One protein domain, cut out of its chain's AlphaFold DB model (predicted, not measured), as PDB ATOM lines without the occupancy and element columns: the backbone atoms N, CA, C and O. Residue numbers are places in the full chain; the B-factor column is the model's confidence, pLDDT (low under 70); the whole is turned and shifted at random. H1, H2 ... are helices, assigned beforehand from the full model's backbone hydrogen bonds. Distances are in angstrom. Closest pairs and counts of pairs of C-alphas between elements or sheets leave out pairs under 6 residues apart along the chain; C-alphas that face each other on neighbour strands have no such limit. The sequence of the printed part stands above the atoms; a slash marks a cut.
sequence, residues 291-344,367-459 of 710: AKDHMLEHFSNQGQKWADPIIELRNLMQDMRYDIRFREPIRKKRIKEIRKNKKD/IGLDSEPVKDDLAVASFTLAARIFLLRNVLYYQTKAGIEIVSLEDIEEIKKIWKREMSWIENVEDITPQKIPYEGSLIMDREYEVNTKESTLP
ATOM      1  N   ALA A 291      25.588 -64.725  43.616       68.88
ATOM      2  CA  ALA A 291      26.689 -64.151  44.396       68.88
ATOM      3  C   ALA A 291      27.844 -63.742  43.460       68.88
ATOM      4  O   ALA A 291      28.149 -62.557  43.305       68.88
ATOM      5  N   LYS A 292      28.397 -64.728  42.744       71.94
ATOM      6  CA  LYS A 292      29.358 -64.541  41.651       71.94
ATOM      7  C   LYS A 292      28.660 -64.690  40.306       71.94
ATOM      8  O   LYS A 292      27.775 -65.535  40.162       71.94
ATOM      9  N   ASP A 293      29.048 -63.865  39.342       76.56
ATOM     10  CA  ASP A 293      28.470 -63.868  38.001       76.56
ATOM     11  C   ASP A 293      29.451 -64.486  37.002       76.56
ATOM     12  O   ASP A 293      30.290 -63.808  36.408       76.56
ATOM     13  N   HIS A 294      29.331 -65.802  36.819       76.94
ATOM     14  CA  HIS A 294      30.176 -66.561  35.898       76.94
ATOM     15  C   HIS A 294      30.035 -66.122  34.430       76.94
ATOM     16  O   HIS A 294      30.933 -66.390  33.637       76.94
ATOM     17  N   MET A 295      28.943 -65.443  34.046       81.19
ATOM     18  CA  MET A 295      28.778 -64.912  32.687       81.19
ATOM     19  C   MET A 295      29.677 -63.689  32.477       81.19
ATOM     20  O   MET A 295      30.385 -63.622  31.472       81.19
ATOM     21  N   LEU A 296      29.733 -62.775  33.450       83.94
ATOM     22  CA  LEU A 296      30.668 -61.649  33.400       83.94
ATOM     23  C   LEU A 296      32.131 -62.109  33.531       83.94
ATOM     24  O   LEU A 296      32.971 -61.661  32.753       83.94
ATOM     25  N   GLU A 297      32.433 -63.039  34.448       84.69
ATOM     26  CA  GLU A 297      33.774 -63.638  34.585       84.69
ATOM     27  C   GLU A 297      34.233 -64.309  33.275       84.69
ATOM     28  O   GLU A 297      35.378 -64.149  32.859       84.69
ATOM     29  N   HIS A 298      33.344 -65.025  32.578       82.88
ATOM     30  CA  HIS A 298      33.635 -65.636  31.279       82.88
ATOM     31  C   HIS A 298      33.976 -64.590  30.207       82.88
ATOM     32  O   HIS A 298      34.971 -64.745  29.498       82.88
ATOM     33  N   PHE A 299      33.203 -63.504  30.098       85.19
ATOM     34  CA  PHE A 299      33.496 -62.442  29.132       85.19
ATOM     35  C   PHE A 299      34.793 -61.685  29.462       85.19
ATOM     36  O   PHE A 299      35.576 -61.410  28.551       85.19
ATOM     37  N   SER A 300      35.071 -61.438  30.746       86.88
ATOM     38  CA  SER A 300      36.358 -60.911  31.227       86.88
ATOM     39  C   SER A 300      37.527 -61.806  30.787       86.88
ATOM     40  O   SER A 300      38.433 -61.349  30.088       86.88
ATOM     41  N   ASN A 301      37.444 -63.117  31.046       85.62
ATOM     42  CA  ASN A 301      38.451 -64.102  30.632       85.62
ATOM     43  C   ASN A 301      38.622 -64.214  29.101       85.62
ATOM     44  O   ASN A 301      39.692 -64.592  28.627       85.62
ATOM     45  N   GLN A 302      37.600 -63.869  28.312       83.75
ATOM     46  CA  GLN A 302      37.685 -63.759  26.848       83.75
ATOM     47  C   GLN A 302      38.291 -62.434  26.349       83.75
ATOM     48  O   GLN A 302      38.384 -62.225  25.139       83.75
ATOM     49  N   GLY A 303      38.690 -61.524  27.242       85.44
ATOM     50  CA  GLY A 303      39.226 -60.208  26.885       85.44
ATOM     51  C   GLY A 303      38.165 -59.205  26.420       85.44
ATOM     52  O   GLY A 303      38.498 -58.216  25.759       85.44
ATOM     53  N   GLN A 304      36.885 -59.430  26.736       87.12
ATOM     54  CA  GLN A 304      35.817 -58.476  26.438       87.12
ATOM     55  C   GLN A 304      35.930 -57.261  27.364       87.12
ATOM     56  O   GLN A 304      35.464 -57.284  28.500       87.12
ATOM     57  N   LYS A 305      36.503 -56.165  26.853       90.81
ATOM     58  CA  LYS A 305      36.787 -54.926  27.610       90.81
ATOM     59  C   LYS A 305      35.582 -54.317  28.343       90.81
ATOM     60  O   LYS A 305      35.772 -53.535  29.269       90.81
ATOM     61  N   TRP A 306      34.358 -54.644  27.926       92.75
ATOM     62  CA  TRP A 306      33.133 -54.177  28.574       92.75
ATOM     63  C   TRP A 306      32.799 -54.927  29.872       92.75
ATOM     64  O   TRP A 306      32.030 -54.409  30.675       92.75
ATOM     65  N   ALA A 307      33.356 -56.123  30.099       92.31
ATOM     66  CA  ALA A 307      32.997 -56.970  31.234       92.31
ATOM     67  C   ALA A 307      33.571 -56.453  32.564       92.31
ATOM     68  O   ALA A 307      32.812 -56.270  33.513       92.31
ATOM     69  N   ASP A 308      34.873 -56.149  32.637       94.31
ATOM     70  CA  ASP A 308      35.524 -55.734  33.894       94.31
ATOM     71  C   ASP A 308      34.895 -54.480  34.538       94.31
ATOM     72  O   ASP A 308      34.612 -54.512  35.737       94.31
ATOM     73  N   PRO A 309      34.581 -53.396  33.791       95.94
ATOM     74  CA  PRO A 309      33.906 -52.224  34.356       95.94
ATOM     75  C   PRO A 309      32.520 -52.546  34.926       95.94
ATOM     76  O   PRO A 309      32.087 -51.937  35.902       95.94
ATOM     77  N   ILE A 310      31.823 -53.508  34.320       95.50
ATOM     78  CA  ILE A 310      30.507 -53.961  34.765       95.50
ATOM     79  C   ILE A 310      30.628 -54.861  35.999       95.50
ATOM     80  O   ILE A 310      29.790 -54.754  36.890       95.50
ATOM     81  N   ILE A 311      31.681 -55.680  36.113       93.94
ATOM     82  CA  ILE A 311      32.000 -56.428  37.341       93.94
ATOM     83  C   ILE A 311      32.294 -55.455  38.491       93.94
ATOM     84  O   ILE A 311      31.711 -55.602  39.565       93.94
ATOM     85  N   GLU A 312      33.128 -54.430  38.266       94.81
ATOM     86  CA  GLU A 312      33.401 -53.376  39.258       94.81
ATOM     87  C   GLU A 312      32.104 -52.684  39.719       94.81
ATOM     88  O   GLU A 312      31.851 -52.587  40.921       94.81
ATOM     89  N   LEU A 313      31.251 -52.254  38.780       95.75
ATOM     90  CA  LEU A 313      29.959 -51.627  39.083       95.75
ATOM     91  C   LEU A 313      29.011 -52.570  39.838       95.75
ATOM     92  O   LEU A 313      28.352 -52.163  40.793       95.75
ATOM     93  N   ARG A 314      28.923 -53.831  39.414       93.25
ATOM     94  CA  ARG A 314      28.040 -54.840  40.006       93.25
ATOM     95  C   ARG A 314      28.429 -55.146  41.449       93.25
ATOM     96  O   ARG A 314      27.546 -55.214  42.302       93.25
ATOM     97  N   ASN A 315      29.723 -55.317  41.717       92.00
ATOM     98  CA  ASN A 315      30.231 -55.545  43.067       92.00
ATOM     99  C   ASN A 315      29.951 -54.316  43.937       92.00
ATOM    100  O   ASN A 315      29.307 -54.446  44.972       92.00
ATOM    101  N   LEU A 316      30.244 -53.111  43.437       94.19
ATOM    102  CA  LEU A 316      29.905 -51.869  44.131       94.19
ATOM    103  C   LEU A 316      28.411 -51.782  44.505       94.19
ATOM    104  O   LEU A 316      28.072 -51.433  45.635       94.19
ATOM    105  N   MET A 317      27.515 -52.126  43.576       92.69
ATOM    106  CA  MET A 317      26.065 -52.158  43.809       92.69
ATOM    107  C   MET A 317      25.629 -53.217  44.832       92.69
ATOM    108  O   MET A 317      24.601 -53.032  45.489       92.69
ATOM    109  N   GLN A 318      26.372 -54.318  44.951       88.19
ATOM    110  CA  GLN A 318      26.145 -55.366  45.943       88.19
ATOM    111  C   GLN A 318      26.632 -54.928  47.331       88.19
ATOM    112  O   GLN A 318      25.900 -55.085  48.308       88.19
ATOM    113  N   ASP A 319      27.821 -54.332  47.415       88.12
ATOM    114  CA  ASP A 319      28.473 -53.961  48.675       88.12
ATOM    115  C   ASP A 319      27.792 -52.745  49.328       88.12
ATOM    116  O   ASP A 319      27.584 -52.704  50.542       88.12
ATOM    117  N   MET A 320      27.355 -51.769  48.520       90.19
ATOM    118  CA  MET A 320      26.605 -50.593  48.988       90.19
ATOM    119  C   MET A 320      25.160 -50.914  49.416       90.19
ATOM    120  O   MET A 320      24.439 -50.045  49.907       90.19
ATOM    121  N   ARG A 321      24.688 -52.145  49.173       85.88
ATOM    122  CA  ARG A 321      23.263 -52.502  49.225       85.88
ATOM    123  C   ARG A 321      22.667 -52.421  50.627       85.88
ATOM    124  O   ARG A 321      21.507 -52.037  50.749       85.88
ATOM    125  N   TYR A 322      23.437 -52.767  51.651       84.69
ATOM    126  CA  TYR A 322      22.988 -52.836  53.048       84.69
ATOM    127  C   TYR A 322      23.678 -51.821  53.967       84.69
ATOM    128  O   TYR A 322      23.383 -51.790  55.156       84.69
ATOM    129  N   ASP A 323      24.554 -50.970  53.424       89.25
ATOM    130  CA  ASP A 323      25.230 -49.923  54.188       89.25
ATOM    131  C   ASP A 323      24.222 -48.920  54.746       89.25
ATOM    132  O   ASP A 323      23.566 -48.198  53.989       89.25
ATOM    133  N   ILE A 324      24.117 -48.863  56.073       86.06
ATOM    134  CA  ILE A 324      23.142 -48.029  56.776       86.06
ATOM    135  C   ILE A 324      23.302 -46.537  56.445       86.06
ATOM    136  O   ILE A 324      22.314 -45.808  56.409       86.06
ATOM    137  N   ARG A 325      24.512 -46.090  56.074       88.12
ATOM    138  CA  ARG A 325      24.813 -44.709  55.641       88.12
ATOM    139  C   ARG A 325      24.171 -44.343  54.297       88.12
ATOM    140  O   ARG A 325      24.079 -43.168  53.947       88.12
ATOM    141  N   PHE A 326      23.727 -45.346  53.544       91.00
ATOM    142  CA  PHE A 326      23.087 -45.220  52.238       91.00
ATOM    143  C   PHE A 326      21.600 -45.603  52.239       91.00
ATOM    144  O   PHE A 326      20.958 -45.529  51.185       91.00
ATOM    145  N   ARG A 327      21.020 -45.989  53.386       87.19
ATOM    146  CA  ARG A 327      19.597 -46.351  53.506       87.19
ATOM    147  C   ARG A 327      18.780 -45.222  54.128       87.19
ATOM    148  O   ARG A 327      19.210 -44.592  55.084       87.19
ATOM    149  N   GLU A 328      17.567 -45.007  53.619       84.50
ATOM    150  CA  GLU A 328      16.537 -44.332  54.409       84.50
ATOM    151  C   GLU A 328      16.306 -45.134  55.705       84.50
ATOM    152  O   GLU A 328      16.270 -46.366  55.644       84.50
ATOM    153  N   PRO A 329      16.083 -44.484  56.857       76.06
ATOM    154  CA  PRO A 329      15.797 -45.189  58.106       76.06
ATOM    155  C   PRO A 329      14.372 -45.771  58.145       76.06
ATOM    156  O   PRO A 329      14.132 -46.788  58.787       76.06
ATOM    157  N   ILE A 330      13.413 -45.177  57.417       75.31
ATOM    158  CA  ILE A 330      11.995 -45.573  57.456       75.31
ATOM    159  C   ILE A 330      11.468 -45.908  56.050       75.31
ATOM    160  O   ILE A 330      11.682 -45.178  55.080       75.31
ATOM    161  N   ARG A 331      10.726 -47.019  55.905       74.44
ATOM    162  CA  ARG A 331      10.101 -47.407  54.621       74.44
ATOM    163  C   ARG A 331       8.984 -46.451  54.203       74.44
ATOM    164  O   ARG A 331       8.112 -46.121  54.999       74.44
ATOM    165  N   LYS A 332       8.854 -46.229  52.885       73.31
ATOM    166  CA  LYS A 332       7.680 -45.592  52.239       73.31
ATOM    167  C   LYS A 332       6.318 -46.226  52.617       73.31
ATOM    168  O   LYS A 332       5.294 -45.575  52.427       73.31
ATOM    169  N   LYS A 333       6.277 -47.469  53.132       72.06
ATOM    170  CA  LYS A 333       5.071 -48.093  53.723       72.06
ATOM    171  C   LYS A 333       4.802 -47.560  55.140       72.06
ATOM    172  O   LYS A 333       3.753 -46.963  55.338       72.06
ATOM    173  N   ARG A 334       5.774 -47.664  56.060       73.25
ATOM    174  CA  ARG A 334       5.681 -47.137  57.436       73.25
ATOM    175  C   ARG A 334       5.403 -45.632  57.462       73.25
ATOM    176  O   ARG A 334       4.510 -45.210  58.176       73.25
ATOM    177  N   ILE A 335       6.018 -44.837  56.581       73.31
ATOM    178  CA  ILE A 335       5.708 -43.396  56.440       73.31
ATOM    179  C   ILE A 335       4.211 -43.149  56.139       73.31
ATOM    180  O   ILE A 335       3.633 -42.176  56.610       73.31
ATOM    181  N   LYS A 336       3.546 -44.032  55.377       75.94
ATOM    182  CA  LYS A 336       2.093 -43.940  55.124       75.94
ATOM    183  C   LYS A 336       1.242 -44.434  56.292       75.94
ATOM    184  O   LYS A 336       0.061 -44.108  56.328       75.94
ATOM    185  N   GLU A 337       1.794 -45.255  57.177       72.50
ATOM    186  CA  GLU A 337       1.127 -45.734  58.392       72.50
ATOM    187  C   GLU A 337       1.198 -44.658  59.480       72.50
ATOM    188  O   GLU A 337       0.153 -44.296  60.005       72.50
ATOM    189  N   ILE A 338       2.372 -44.047  59.694       68.88
ATOM    190  CA  ILE A 338       2.583 -42.868  60.556       68.88
ATOM    191  C   ILE A 338       1.561 -41.770  60.208       68.88
ATOM    192  O   ILE A 338       0.703 -41.444  61.018       68.88
ATOM    193  N   ARG A 339       1.536 -41.326  58.941       72.81
ATOM    194  CA  ARG A 339       0.614 -40.287  58.426       72.81
ATOM    195  C   ARG A 339      -0.880 -40.631  58.476       72.81
ATOM    196  O   ARG A 339      -1.728 -39.770  58.240       72.81
ATOM    197  N   LYS A 340      -1.228 -41.905  58.677       70.44
ATOM    198  CA  LYS A 340      -2.617 -42.360  58.862       70.44
ATOM    199  C   LYS A 340      -2.982 -42.451  60.335       70.44
ATOM    200  O   LYS A 340      -4.113 -42.138  60.695       70.44
ATOM    201  N   ASN A 341      -2.035 -42.875  61.163       58.59
ATOM    202  CA  ASN A 341      -2.183 -43.033  62.598       58.59
ATOM    203  C   ASN A 341      -2.034 -41.681  63.299       58.59
ATOM    204  O   ASN A 341      -1.164 -41.502  64.148       58.59
ATOM    205  N   LYS A 342      -2.956 -40.759  63.001       53.22
ATOM    206  CA  LYS A 342      -3.233 -39.598  63.851       53.22
ATOM    207  C   LYS A 342      -3.857 -40.074  65.166       53.22
ATOM    208  O   LYS A 342      -5.057 -39.928  65.374       53.22
ATOM    209  N   LYS A 343      -3.060 -40.715  66.024       44.81
ATOM    210  CA  LYS A 343      -3.421 -40.883  67.432       44.81
ATOM    211  C   LYS A 343      -3.352 -39.500  68.066       44.81
ATOM    212  O   LYS A 343      -2.316 -38.844  67.986       44.81
ATOM    213  N   ASP A 344      -4.460 -39.067  68.653       37.88
ATOM    214  CA  ASP A 344      -4.507 -37.788  69.347       37.88
ATOM    215  C   ASP A 344      -3.495 -37.759  70.497       37.88
ATOM    216  O   ASP A 344      -3.337 -38.721  71.255       37.88
ATOM    217  N   ILE A 367      17.102 -54.644  61.495       35.53
ATOM    218  CA  ILE A 367      17.365 -54.562  60.040       35.53
ATOM    219  C   ILE A 367      17.763 -55.901  59.380       35.53
ATOM    220  O   ILE A 367      17.392 -56.133  58.223       35.53
ATOM    221  N   GLY A 368      18.457 -56.800  60.082       34.06
ATOM    222  CA  GLY A 368      18.811 -58.126  59.560       34.06
ATOM    223  C   GLY A 368      19.400 -59.066  60.611       34.06
ATOM    224  O   GLY A 368      19.825 -58.623  61.669       34.06
ATOM    225  N   LEU A 369      19.422 -60.370  60.326       34.97
ATOM    226  CA  LEU A 369      20.076 -61.397  61.149       34.97
ATOM    227  C   LEU A 369      20.923 -62.279  60.232       34.97
ATOM    228  O   LEU A 369      20.373 -62.895  59.323       34.97
ATOM    229  N   ASP A 370      22.242 -62.318  60.453       42.50
ATOM    230  CA  ASP A 370      23.198 -63.118  59.669       42.50
ATOM    231  C   ASP A 370      22.931 -63.065  58.152       42.50
ATOM    232  O   ASP A 370      22.833 -64.084  57.471       42.50
ATOM    233  N   SER A 371      22.855 -61.853  57.600       44.97
ATOM    234  CA  SER A 371      22.516 -61.514  56.210       44.97
ATOM    235  C   SER A 371      21.030 -61.441  55.866       44.97
ATOM    236  O   SER A 371      20.685 -60.713  54.933       44.97
ATOM    237  N   GLU A 372      20.131 -62.139  56.556       36.22
ATOM    238  CA  GLU A 372      18.741 -62.278  56.107       36.22
ATOM    239  C   GLU A 372      17.775 -61.278  56.777       36.22
ATOM    240  O   GLU A 372      17.866 -61.020  57.982       36.22
ATOM    241  N   PRO A 373      16.834 -60.675  56.016       38.25
ATOM    242  CA  PRO A 373      15.808 -59.813  56.588       38.25
ATOM    243  C   PRO A 373      14.864 -60.623  57.487       38.25
ATOM    244  O   PRO A 373      14.395 -61.698  57.131       38.25
ATOM    245  N   VAL A 374      14.558 -60.058  58.652       40.91
ATOM    246  CA  VAL A 374      13.842 -60.689  59.783       40.91
ATOM    247  C   VAL A 374      12.447 -61.205  59.451       40.91
ATOM    248  O   VAL A 374      11.964 -62.163  60.054       40.91
ATOM    249  N   LYS A 375      11.807 -60.540  58.496       35.62
ATOM    250  CA  LYS A 375      10.513 -60.880  57.916       35.62
ATOM    251  C   LYS A 375      10.675 -60.852  56.398       35.62
ATOM    252  O   LYS A 375      11.484 -60.070  55.889       35.62
ATOM    253  N   ASP A 376       9.862 -61.624  55.676       39.12
ATOM    254  CA  ASP A 376       9.807 -61.617  54.200       39.12
ATOM    255  C   ASP A 376       9.638 -60.195  53.615       39.12
ATOM    256  O   ASP A 376      10.059 -59.897  52.494       39.12
ATOM    257  N   ASP A 377       9.028 -59.294  54.387       34.25
ATOM    258  CA  ASP A 377       8.758 -57.898  54.070       34.25
ATOM    259  C   ASP A 377       9.766 -56.885  54.669       34.25
ATOM    260  O   ASP A 377       9.566 -55.668  54.545       34.25
ATOM    261  N   LEU A 378      10.896 -57.343  55.234       37.97
ATOM    262  CA  LEU A 378      11.913 -56.485  55.863       37.97
ATOM    263  C   LEU A 378      13.092 -56.034  54.969       37.97
ATOM    264  O   LEU A 378      14.176 -55.732  55.457       37.97
ATOM    265  N   ALA A 379      12.888 -55.869  53.660       43.28
ATOM    266  CA  ALA A 379      13.902 -55.275  52.778       43.28
ATOM    267  C   ALA A 379      14.235 -53.816  53.175       43.28
ATOM    268  O   ALA A 379      13.339 -52.967  53.166       43.28
ATOM    269  N   VAL A 380      15.493 -53.504  53.520       53.06
ATOM    270  CA  VAL A 380      16.007 -52.147  53.841       53.06
ATOM    271  C   VAL A 380      15.318 -51.019  53.047       53.06
ATOM    272  O   VAL A 380      15.177 -51.099  51.822       53.06
ATOM    273  N   ALA A 381      14.868 -49.955  53.728       70.69
ATOM    274  CA  ALA A 381      14.159 -48.837  53.089       70.69
ATOM    275  C   ALA A 381      15.054 -48.098  52.081       70.69
ATOM    276  O   ALA A 381      16.272 -48.197  52.188       70.69
ATOM    277  N   SER A 382      14.458 -47.449  51.067       85.31
ATOM    278  CA  SER A 382      15.097 -46.975  49.816       85.31
ATOM    279  C   SER A 382      16.469 -46.304  49.970       85.31
ATOM    280  O   SER A 382      16.811 -45.807  51.030       85.31
ATOM    281  N   PHE A 383      17.256 -46.245  48.898       90.44
ATOM    282  CA  PHE A 383      18.503 -45.482  48.896       90.44
ATOM    283  C   PHE A 383      18.268 -43.998  49.201       90.44
ATOM    284  O   PHE A 383      17.307 -43.397  48.700       90.44
ATOM    285  N   THR A 384      19.177 -43.409  49.974       89.44
ATOM    286  CA  THR A 384      19.205 -41.973  50.281       89.44
ATOM    287  C   THR A 384      19.570 -41.125  49.066       89.44
ATOM    288  O   THR A 384      20.035 -41.652  48.054       89.44
ATOM    289  N   LEU A 385      19.394 -39.799  49.131       88.69
ATOM    290  CA  LEU A 385      19.828 -38.914  48.039       88.69
ATOM    291  C   LEU A 385      21.344 -39.031  47.793       88.69
ATOM    292  O   LEU A 385      21.761 -39.171  46.647       88.69
ATOM    293  N   ALA A 386      22.151 -39.074  48.859       89.38
ATOM    294  CA  ALA A 386      23.596 -39.275  48.763       89.38
ATOM    295  C   ALA A 386      23.949 -40.608  48.078       89.38
ATOM    296  O   ALA A 386      24.780 -40.632  47.172       89.38
ATOM    297  N   ALA A 387      23.264 -41.700  48.437       92.75
ATOM    298  CA  ALA A 387      23.448 -43.006  47.806       92.75
ATOM    299  C   ALA A 387      23.008 -43.031  46.331       92.75
ATOM    300  O   ALA A 387      23.658 -43.667  45.504       92.75
ATOM    301  N   ARG A 388      21.926 -42.322  45.977       94.62
ATOM    302  CA  ARG A 388      21.446 -42.194  44.590       94.62
ATOM    303  C   ARG A 388      22.423 -41.397  43.720       94.62
ATOM    304  O   ARG A 388      22.707 -41.831  42.607       94.62
ATOM    305  N   ILE A 389      22.982 -40.297  44.231       93.94
ATOM    306  CA  ILE A 389      24.041 -39.514  43.564       93.94
ATOM    307  C   ILE A 389      25.312 -40.358  43.412       93.94
ATOM    308  O   ILE A 389      25.858 -40.469  42.314       93.94
ATOM    309  N   PHE A 390      25.750 -41.013  44.491       95.19
ATOM    310  CA  PHE A 390      26.899 -41.917  44.487       95.19
ATOM    311  C   PHE A 390      26.761 -43.021  43.425       95.19
ATOM    312  O   PHE A 390      27.700 -43.287  42.667       95.19
ATOM    313  N   LEU A 391      25.576 -43.635  43.343       96.62
ATOM    314  CA  LEU A 391      25.271 -44.667  42.362       96.62
ATOM    315  C   LEU A 391      25.210 -44.097  40.941       96.62
ATOM    316  O   LEU A 391      25.804 -44.694  40.050       96.62
ATOM    317  N   LEU A 392      24.561 -42.946  40.713       97.62
ATOM    318  CA  LEU A 392      24.497 -42.315  39.388       97.62
ATOM    319  C   LEU A 392      25.896 -42.051  38.827       97.62
ATOM    320  O   LEU A 392      26.197 -42.460  37.709       97.62
ATOM    321  N   ARG A 393      26.765 -41.403  39.609       97.44
ATOM    322  CA  ARG A 393      28.102 -40.984  39.158       97.44
ATOM    323  C   ARG A 393      29.003 -42.176  38.842       97.44
ATOM    324  O   ARG A 393      29.682 -42.158  37.814       97.44
ATOM    325  N   ASN A 394      28.936 -43.232  39.659       97.81
ATOM    326  CA  ASN A 394      29.630 -44.490  39.387       97.81
ATOM    327  C   ASN A 394      29.035 -45.236  38.184       97.81
ATOM    328  O   ASN A 394      29.797 -45.686  37.333       97.81
ATOM    329  N   VAL A 395      27.705 -45.345  38.063       97.69
ATOM    330  CA  VAL A 395      27.059 -45.974  36.896       97.69
ATOM    331  C   VAL A 395      27.487 -45.260  35.621       97.69
ATOM    332  O   VAL A 395      28.000 -45.920  34.726       97.69
ATOM    333  N   LEU A 396      27.390 -43.929  35.556       97.81
ATOM    334  CA  LEU A 396      27.826 -43.155  34.392       97.81
ATOM    335  C   LEU A 396      29.319 -43.365  34.081       97.81
ATOM    336  O   LEU A 396      29.681 -43.550  32.922       97.81
ATOM    337  N   TYR A 397      30.189 -43.408  35.095       97.88
ATOM    338  CA  TYR A 397      31.613 -43.703  34.899       97.88
ATOM    339  C   TYR A 397      31.846 -45.100  34.297       97.88
ATOM    340  O   TYR A 397      32.539 -45.239  33.285       97.88
ATOM    341  N   TYR A 398      31.263 -46.143  34.894       97.56
ATOM    342  CA  TYR A 398      31.472 -47.522  34.449       97.56
ATOM    343  C   TYR A 398      30.771 -47.824  33.121       97.56
ATOM    344  O   TYR A 398      31.324 -48.576  32.323       97.56
ATOM    345  N   GLN A 399      29.625 -47.200  32.828       96.62
ATOM    346  CA  GLN A 399      28.934 -47.340  31.543       96.62
ATOM    347  C   GLN A 399      29.784 -46.754  30.399       96.62
ATOM    348  O   GLN A 399      29.967 -47.403  29.367       96.62
ATOM    349  N   THR A 400      30.410 -45.585  30.610       95.94
ATOM    350  CA  THR A 400      31.367 -44.996  29.656       95.94
ATOM    351  C   THR A 400      32.619 -45.861  29.507       95.94
ATOM    352  O   THR A 400      33.059 -46.092  28.383       95.94
ATOM    353  N   LYS A 401      33.169 -46.396  30.608       96.50
ATOM    354  CA  LYS A 401      34.322 -47.316  30.576       96.50
ATOM    355  C   LYS A 401      33.995 -48.637  29.853       96.50
ATOM    356  O   LYS A 401      34.873 -49.194  29.199       96.50
ATOM    357  N   ALA A 402      32.755 -49.122  29.949       95.31
ATOM    358  CA  ALA A 402      32.281 -50.338  29.285       95.31
ATOM    359  C   ALA A 402      31.878 -50.135  27.813       95.31
ATOM    360  O   ALA A 402      31.872 -51.099  27.051       95.31
ATOM    361  N   GLY A 403      31.496 -48.917  27.414       94.81
ATOM    362  CA  GLY A 403      30.855 -48.667  26.119       94.81
ATOM    363  C   GLY A 403      29.423 -49.215  26.029       94.81
ATOM    364  O   GLY A 403      28.965 -49.557  24.941       94.81
ATOM    365  N   ILE A 404      28.724 -49.329  27.163       93.38
ATOM    366  CA  ILE A 404      27.341 -49.823  27.263       93.38
ATOM    367  C   ILE A 404      26.489 -48.714  27.882       93.38
ATOM    368  O   ILE A 404      26.864 -48.172  28.915       93.38
ATOM    369  N   GLU A 405      25.340 -48.381  27.295       94.62
ATOM    370  CA  GLU A 405      24.391 -47.441  27.909       94.62
ATOM    371  C   GLU A 405      23.526 -48.157  28.961       94.62
ATOM    372  O   GLU A 405      22.846 -49.134  28.647       94.62
ATOM    373  N   ILE A 406      23.555 -47.668  30.207       95.88
ATOM    374  CA  ILE A 406      22.725 -48.148  31.333       95.88
ATOM    375  C   ILE A 406      21.738 -47.053  31.775       95.88
ATOM    376  O   ILE A 406      20.609 -47.338  32.183       95.88
ATOM    377  N   VAL A 407      22.175 -45.794  31.692       96.88
ATOM    378  CA  VAL A 407      21.416 -44.570  31.965       96.88
ATOM    379  C   VAL A 407      21.557 -43.658  30.747       96.88
ATOM    380  O   VAL A 407      22.665 -43.220  30.431       96.88
ATOM    381  N   SER A 408      20.444 -43.371  30.072       95.62
ATOM    382  CA  SER A 408      20.403 -42.442  28.935       95.62
ATOM    383  C   SER A 408      20.252 -40.984  29.393       95.62
ATOM    384  O   SER A 408      19.891 -40.711  30.541       95.62
ATOM    385  N   LEU A 409      20.463 -40.020  28.489       94.31
ATOM    386  CA  LEU A 409      20.241 -38.592  28.782       94.31
ATOM    387  C   LEU A 409      18.777 -38.281  29.157       94.31
ATOM    388  O   LEU A 409      18.532 -37.456  30.034       94.31
ATOM    389  N   GLU A 410      17.807 -38.975  28.546       94.94
ATOM    390  CA  GLU A 410      16.385 -38.879  28.920       94.94
ATOM    391  C   GLU A 410      16.171 -39.308  30.380       94.94
ATOM    392  O   GLU A 410      15.427 -38.666  31.127       94.94
ATOM    393  N   ASP A 411      16.862 -40.370  30.806       96.25
ATOM    394  CA  ASP A 411      16.747 -40.881  32.167       96.25
ATOM    395  C   ASP A 411      17.332 -39.910  33.195       96.25
ATOM    396  O   ASP A 411      16.759 -39.761  34.273       96.25
ATOM    397  N   ILE A 412      18.427 -39.212  32.865       96.12
ATOM    398  CA  ILE A 412      19.010 -38.174  33.730       96.12
ATOM    399  C   ILE A 412      18.003 -37.039  33.956       96.12
ATOM    400  O   ILE A 412      17.783 -36.644  35.101       96.12
ATOM    401  N   GLU A 413      17.333 -36.544  32.911       95.69
ATOM    402  CA  GLU A 413      16.339 -35.473  33.069       95.69
ATOM    403  C   GLU A 413      15.119 -35.897  33.899       95.69
ATOM    404  O   GLU A 413      14.585 -35.097  34.672       95.69
ATOM    405  N   GLU A 414      14.685 -37.156  33.818       96.25
ATOM    406  CA  GLU A 414      13.620 -37.659  34.692       96.25
ATOM    407  C   GLU A 414      14.107 -37.907  36.134       96.25
ATOM    408  O   GLU A 414      13.401 -37.561  37.083       96.25
ATOM    409  N   ILE A 415      15.337 -38.399  36.331       96.31
ATOM    410  CA  ILE A 415      15.979 -38.503  37.655       96.31
ATOM    411  C   ILE A 415      16.030 -37.128  38.334       96.31
ATOM    412  O   ILE A 415      15.600 -36.999  39.482       96.31
ATOM    413  N   LYS A 416      16.456 -36.082  37.613       94.62
ATOM    414  CA  LYS A 416      16.492 -34.693  38.103       94.62
ATOM    415  C   LYS A 416      15.113 -34.218  38.576       94.62
ATOM    416  O   LYS A 416      15.005 -33.639  39.657       94.62
ATOM    417  N   LYS A 417      14.041 -34.488  37.815       94.12
ATOM    418  CA  LYS A 417      12.655 -34.170  38.223       94.12
ATOM    419  C   LYS A 417      12.238 -34.931  39.486       94.12
ATOM    420  O   LYS A 417      11.627 -34.341  40.377       94.12
ATOM    421  N   ILE A 418      12.575 -36.218  39.584       92.62
ATOM    422  CA  ILE A 418      12.244 -37.051  40.748       92.62
ATOM    423  C   ILE A 418      12.980 -36.565  41.995       92.62
ATOM    424  O   ILE A 418      12.344 -36.415  43.034       92.62
ATOM    425  N   TRP A 419      14.279 -36.270  41.913       91.06
ATOM    426  CA  TRP A 419      15.054 -35.782  43.056       91.06
ATOM    427  C   TRP A 419      14.617 -34.377  43.501       91.06
ATOM    428  O   TRP A 419      14.475 -34.154  44.704       91.06
ATOM    429  N   LYS A 420      14.308 -33.463  42.565       88.81
ATOM    430  CA  LYS A 420      13.687 -32.157  42.880       88.81
ATOM    431  C   LYS A 420      12.370 -32.320  43.645       88.81
ATOM    432  O   LYS A 420      12.123 -31.589  44.595       88.81
ATOM    433  N   ARG A 421      11.529 -33.284  43.243       86.50
ATOM    434  CA  ARG A 421      10.188 -33.504  43.815       86.50
ATOM    435  C   ARG A 421      10.179 -34.299  45.124       86.50
ATOM    436  O   ARG A 421       9.379 -33.989  45.997       86.50
ATOM    437  N   GLU A 422      10.974 -35.363  45.237       81.75
ATOM    438  CA  GLU A 422      10.955 -36.268  46.402       81.75
ATOM    439  C   GLU A 422      11.954 -35.882  47.494       81.75
ATOM    440  O   GLU A 422      11.699 -36.180  48.657       81.75
ATOM    441  N   MET A 423      13.082 -35.259  47.133       79.31
ATOM    442  CA  MET A 423      14.221 -35.040  48.038       79.31
ATOM    443  C   MET A 423      14.644 -33.563  48.122       79.31
ATOM    444  O   MET A 423      15.699 -33.268  48.677       79.31
ATOM    445  N   SER A 424      13.870 -32.645  47.528       79.31
ATOM    446  CA  SER A 424      14.186 -31.210  47.419       79.31
ATOM    447  C   SER A 424      15.592 -30.921  46.862       79.31
ATOM    448  O   SER A 424      16.236 -29.943  47.240       79.31
ATOM    449  N   TRP A 425      16.088 -31.785  45.968       84.75
ATOM    450  CA  TRP A 425      17.419 -31.638  45.374       84.75
ATOM    451  C   TRP A 425      17.518 -30.344  44.558       84.75
ATOM    452  O   TRP A 425      16.649 -30.036  43.739       84.75
ATOM    453  N   ILE A 426      18.607 -29.607  44.770       81.50
ATOM    454  CA  ILE A 426      18.948 -28.393  44.026       81.50
ATOM    455  C   ILE A 426      19.881 -28.800  42.892       81.50
ATOM    456  O   ILE A 426      20.824 -29.553  43.114       81.50
ATOM    457  N   GLU A 427      19.617 -28.306  41.684       84.75
ATOM    458  CA  GLU A 427      20.340 -28.736  40.489       84.75
ATOM    459  C   GLU A 427      21.832 -28.391  40.560       84.75
ATOM    460  O   GLU A 427      22.209 -27.222  40.631       84.75
ATOM    461  N   ASN A 428      22.666 -29.432  40.537       84.69
ATOM    462  CA  ASN A 428      24.123 -29.358  40.534       84.69
ATOM    463  C   ASN A 428      24.675 -30.233  39.399       84.69
ATOM    464  O   ASN A 428      24.250 -31.375  39.224       84.69
ATOM    465  N   VAL A 429      25.641 -29.705  38.644       87.94
ATOM    466  CA  VAL A 429      26.319 -30.428  37.556       87.94
ATOM    467  C   VAL A 429      27.211 -31.540  38.114       87.94
ATOM    468  O   VAL A 429      27.289 -32.618  37.528       87.94
ATOM    469  N   GLU A 430      27.846 -31.331  39.271       89.94
ATOM    470  CA  GLU A 430      28.764 -32.308  39.872       89.94
ATOM    471  C   GLU A 430      28.047 -33.617  40.239       89.94
ATOM    472  O   GLU A 430      28.578 -34.702  40.006       89.94
ATOM    473  N   ASP A 431      26.811 -33.525  40.743       89.94
ATOM    474  CA  ASP A 431      25.985 -34.671  41.158       89.94
ATOM    475  C   ASP A 431      25.605 -35.600  39.992       89.94
ATOM    476  O   ASP A 431      25.325 -36.779  40.204       89.94
ATOM    477  N   ILE A 432      25.619 -35.077  38.763       92.88
ATOM    478  CA  ILE A 432      25.320 -35.811  37.525       92.88
ATOM    479  C   ILE A 432      26.570 -36.041  36.654       92.88
ATOM    480  O   ILE A 432      26.462 -36.567  35.548       92.88
ATOM    481  N   THR A 433      27.762 -35.672  37.137       92.69
ATOM    482  CA  THR A 433      29.023 -35.818  36.390       92.69
ATOM    483  C   THR A 433      29.612 -37.229  36.564       92.69
ATOM    484  O   THR A 433      29.786 -37.669  37.707       92.69
ATOM    485  N   PRO A 434      29.969 -37.943  35.474       95.25
ATOM    486  CA  PRO A 434      30.559 -39.280  35.553       95.25
ATOM    487  C   PRO A 434      31.861 -39.283  36.367       95.25
ATOM    488  O   PRO A 434      32.840 -38.645  35.988       95.25
ATOM    489  N   GLN A 435      31.896 -40.025  37.476       94.56
ATOM    490  CA  GLN A 435      33.090 -40.146  38.315       94.56
ATOM    491  C   GLN A 435      33.095 -41.468  39.085       94.56
ATOM    492  O   GLN A 435      32.103 -41.827  39.719       94.56
ATOM    493  N   LYS A 436      34.246 -42.156  39.099       95.44
ATOM    494  CA  LYS A 436      34.502 -43.248  40.044       95.44
ATOM    495  C   LYS A 436      34.653 -42.656  41.440       95.44
ATOM    496  O   LYS A 436      35.673 -42.035  41.738       95.44
ATOM    497  N   ILE A 437      33.640 -42.835  42.279       93.81
ATOM    498  CA  ILE A 437      33.711 -42.470  43.695       93.81
ATOM    499  C   ILE A 437      34.080 -43.751  44.448       93.81
ATOM    500  O   ILE A 437      33.337 -44.732  44.332       93.81
ATOM    501  N   PRO A 438      35.216 -43.792  45.167       90.50
ATOM    502  CA  PRO A 438      35.620 -44.981  45.902       90.50
ATOM    503  C   PRO A 438      34.586 -45.322  46.976       90.50
ATOM    504  O   PRO A 438      33.973 -44.437  47.574       90.50
ATOM    505  N   TYR A 439      34.412 -46.615  47.220       92.19
ATOM    506  CA  TYR A 439      33.590 -47.124  48.304       92.19
ATOM    507  C   TYR A 439      34.494 -47.759  49.346       92.19
ATOM    508  O   TYR A 439      35.312 -48.615  49.018       92.19
ATOM    509  N   GLU A 440      34.365 -47.307  50.588       88.38
ATOM    510  CA  GLU A 440      35.288 -47.673  51.664       88.38
ATOM    511  C   GLU A 440      34.885 -48.965  52.387       88.38
ATOM    512  O   GLU A 440      35.550 -49.341  53.335       88.38
ATOM    513  N   GLY A 441      33.814 -49.645  51.966       91.44
ATOM    514  CA  GLY A 441      33.239 -50.795  52.671       91.44
ATOM    515  C   GLY A 441      31.990 -50.422  53.472       91.44
ATOM    516  O   GLY A 441      31.740 -49.249  53.751       91.44
ATOM    517  N   SER A 442      31.179 -51.426  53.798       90.69
ATOM    518  CA  SER A 442      29.839 -51.284  54.374       90.69
ATOM    519  C   SER A 442      29.838 -51.222  55.901       90.69
ATOM    520  O   SER A 442      30.549 -51.976  56.567       90.69
ATOM    521  N   LEU A 443      28.976 -50.367  56.458       90.38
ATOM    522  CA  LEU A 443      28.536 -50.445  57.852       90.38
ATOM    523  C   LEU A 443      27.149 -51.097  57.871       90.38
ATOM    524  O   LEU A 443      26.171 -50.484  57.439       90.38
ATOM    525  N   ILE A 444      27.078 -52.351  58.311       87.62
ATOM    526  CA  ILE A 444      25.847 -53.147  58.344       87.62
ATOM    527  C   ILE A 444      25.464 -53.354  59.804       87.62
ATOM    528  O   ILE A 444      26.275 -53.834  60.595       87.62
ATOM    529  N   MET A 445      24.228 -52.993  60.142       81.31
ATOM    530  CA  MET A 445      23.675 -53.233  61.472       81.31
ATOM    531  C   MET A 445      22.800 -54.485  61.481       81.31
ATOM    532  O   MET A 445      22.239 -54.865  60.448       81.31
ATOM    533  N   ASP A 446      22.712 -55.122  62.642       72.19
ATOM    534  CA  ASP A 446      21.862 -56.283  62.893       72.19
ATOM    535  C   ASP A 446      20.424 -55.876  63.267       72.19
ATOM    536  O   ASP A 446      19.858 -54.951  62.666       72.19
ATOM    537  N   ARG A 447      19.781 -56.608  64.188       63.97
ATOM    538  CA  ARG A 447      18.423 -56.288  64.608       63.97
ATOM    539  C   ARG A 447      18.376 -55.213  65.687       63.97
ATOM    540  O   ARG A 447      17.563 -54.295  65.623       63.97
ATOM    541  N   GLU A 448      19.270 -55.310  66.648       63.38
ATOM    542  CA  GLU A 448      19.327 -54.460  67.828       63.38
ATOM    543  C   GLU A 448      20.002 -53.103  67.525       63.38
ATOM    544  O   GLU A 448      20.182 -52.272  68.412       63.38
ATOM    545  N   TYR A 449      20.292 -52.853  66.238       71.69
ATOM    546  CA  TYR A 449      21.076 -51.741  65.694       71.69
ATOM    547  C   TYR A 449      22.551 -51.774  66.110       71.69
ATOM    548  O   TYR A 449      23.250 -50.774  65.947       71.69
ATOM    549  N   GLU A 450      23.042 -52.930  66.564       78.50
ATOM    550  CA  GLU A 450      24.457 -53.165  66.822       78.50
ATOM    551  C   GLU A 450      25.206 -53.487  65.517       78.50
ATOM    552  O   GLU A 450      24.620 -53.744  64.458       78.50
ATOM    553  N   VAL A 451      26.540 -53.438  65.562       84.06
ATOM    554  CA  VAL A 451      27.376 -53.704  64.383       84.06
ATOM    555  C   VAL A 451      27.359 -55.192  64.071       84.06
ATOM    556  O   VAL A 451      27.944 -55.995  64.799       84.06
ATOM    557  N   ASN A 452      26.829 -55.554  62.905       85.56
ATOM    558  CA  ASN A 452      26.986 -56.897  62.373       85.56
ATOM    559  C   ASN A 452      28.457 -57.105  61.977       85.56
ATOM    560  O   ASN A 452      28.911 -56.687  60.906       85.56
ATOM    561  N   THR A 453      29.206 -57.747  62.873       85.75
ATOM    562  CA  THR A 453      30.651 -57.993  62.748       85.75
ATOM    563  C   THR A 453      31.018 -59.012  61.667       85.75
ATOM    564  O   THR A 453      32.180 -59.076  61.276       85.75
ATOM    565  N   LYS A 454      30.057 -59.796  61.157       85.94
ATOM    566  CA  LYS A 454      30.288 -60.778  60.083       85.94
ATOM    567  C   LYS A 454      30.170 -60.158  58.688       85.94
ATOM    568  O   LYS A 454      30.881 -60.577  57.780       85.94
ATOM    569  N   GLU A 455      29.255 -59.202  58.509       84.31
ATOM    570  CA  GLU A 455      28.947 -58.593  57.204       84.31
ATOM    571  C   GLU A 455      29.507 -57.181  57.005       84.31
ATOM    572  O   GLU A 455      29.705 -56.773  55.860       84.31
ATOM    573  N   SER A 456      29.740 -56.409  58.071       88.56
ATOM    574  CA  SER A 456      30.336 -55.076  57.934       88.56
ATOM    575  C   SER A 456      31.742 -55.191  57.355       88.56
ATOM    576  O   SER A 456      32.587 -55.866  57.936       88.56
ATOM    577  N   THR A 457      32.011 -54.509  56.238       92.50
ATOM    578  CA  THR A 457      33.321 -54.514  55.554       92.50
ATOM    579  C   THR A 457      34.104 -53.206  55.702       92.50
ATOM    580  O   THR A 457      35.217 -53.102  55.193       92.50
ATOM    581  N   LEU A 458      33.561 -52.207  56.410       93.31
ATOM    582  CA  LEU A 458      34.253 -50.945  56.685       93.31
ATOM    583  C   LEU A 458      35.570 -51.192  57.464       93.31
ATOM    584  O   LEU A 458      35.511 -51.819  58.526       93.31
ATOM    585  N   PRO A 459      36.740 -50.723  56.979       93.75
ATOM    586  CA  PRO A 459      38.047 -50.986  57.571       93.75
ATOM    587  C   PRO A 459      38.260 -50.206  58.864       93.75
ATOM    588  O   PRO A 459      37.723 -49.108  59.041       93.75
TER     589      PRO A 459
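AT A GLANCE: This is residues 291 to 344 and 367 to 459 of the 710 residues of an uncharacterized protein of Paenibacillus sp. CFBP13512 (UniProt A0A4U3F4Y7). Little regular structure: H1, H2, H4 and H5 make a loose row of helices running alternate ways, while residues 335 to 344 stick out. The 147 printed residues, 58 of them in five helices, H1 to H5, with no named strand, are all helix by class. The whole is only just loose, close to compact, radius of gyration of the C-alphas 17.8 A, spanning 63 by 39 by 27 A.

IN THESE COORDINATES: H1, residues 294 to 301, begins at C-alpha 294 (30.176, -66.561, 35.898). H2 is residues 307 to 319, H3 334 to 338, H4 385 to 402, 25.2 A long. H5, residues 409 to 422, 20.1 A, ends at C-alpha 422 (10.955, -36.268, 46.402).

HOW THE PARTS SIT: H1 and H2 form a helical hairpin; H2 touches H1 with residues 307 to 311 alone, closest C-alphas Ser 300 and Ala 307, 5.2 A, at a steep tilt of 42 degrees. H2 touches H4, closest C-alphas Pro 309 and Tyr 398, 5.3 A, at a shallow tilt of 15 degrees, opposite ways. H5 is close to H4 but not clearly touching, closest C-alphas Leu 385 and Trp 419, 7.6 A. H3 is apart from H1, H2, H4 and H5. In H1 to H5 every O i to N i+4 pair is within hydrogen-bond range.

THE WHOLE: Residues 345 to 366 are cut out, C-alphas 344 and 367 being 29.1 A apart; H2 to H3 is a long link. Low confidence includes residues 367 to 380.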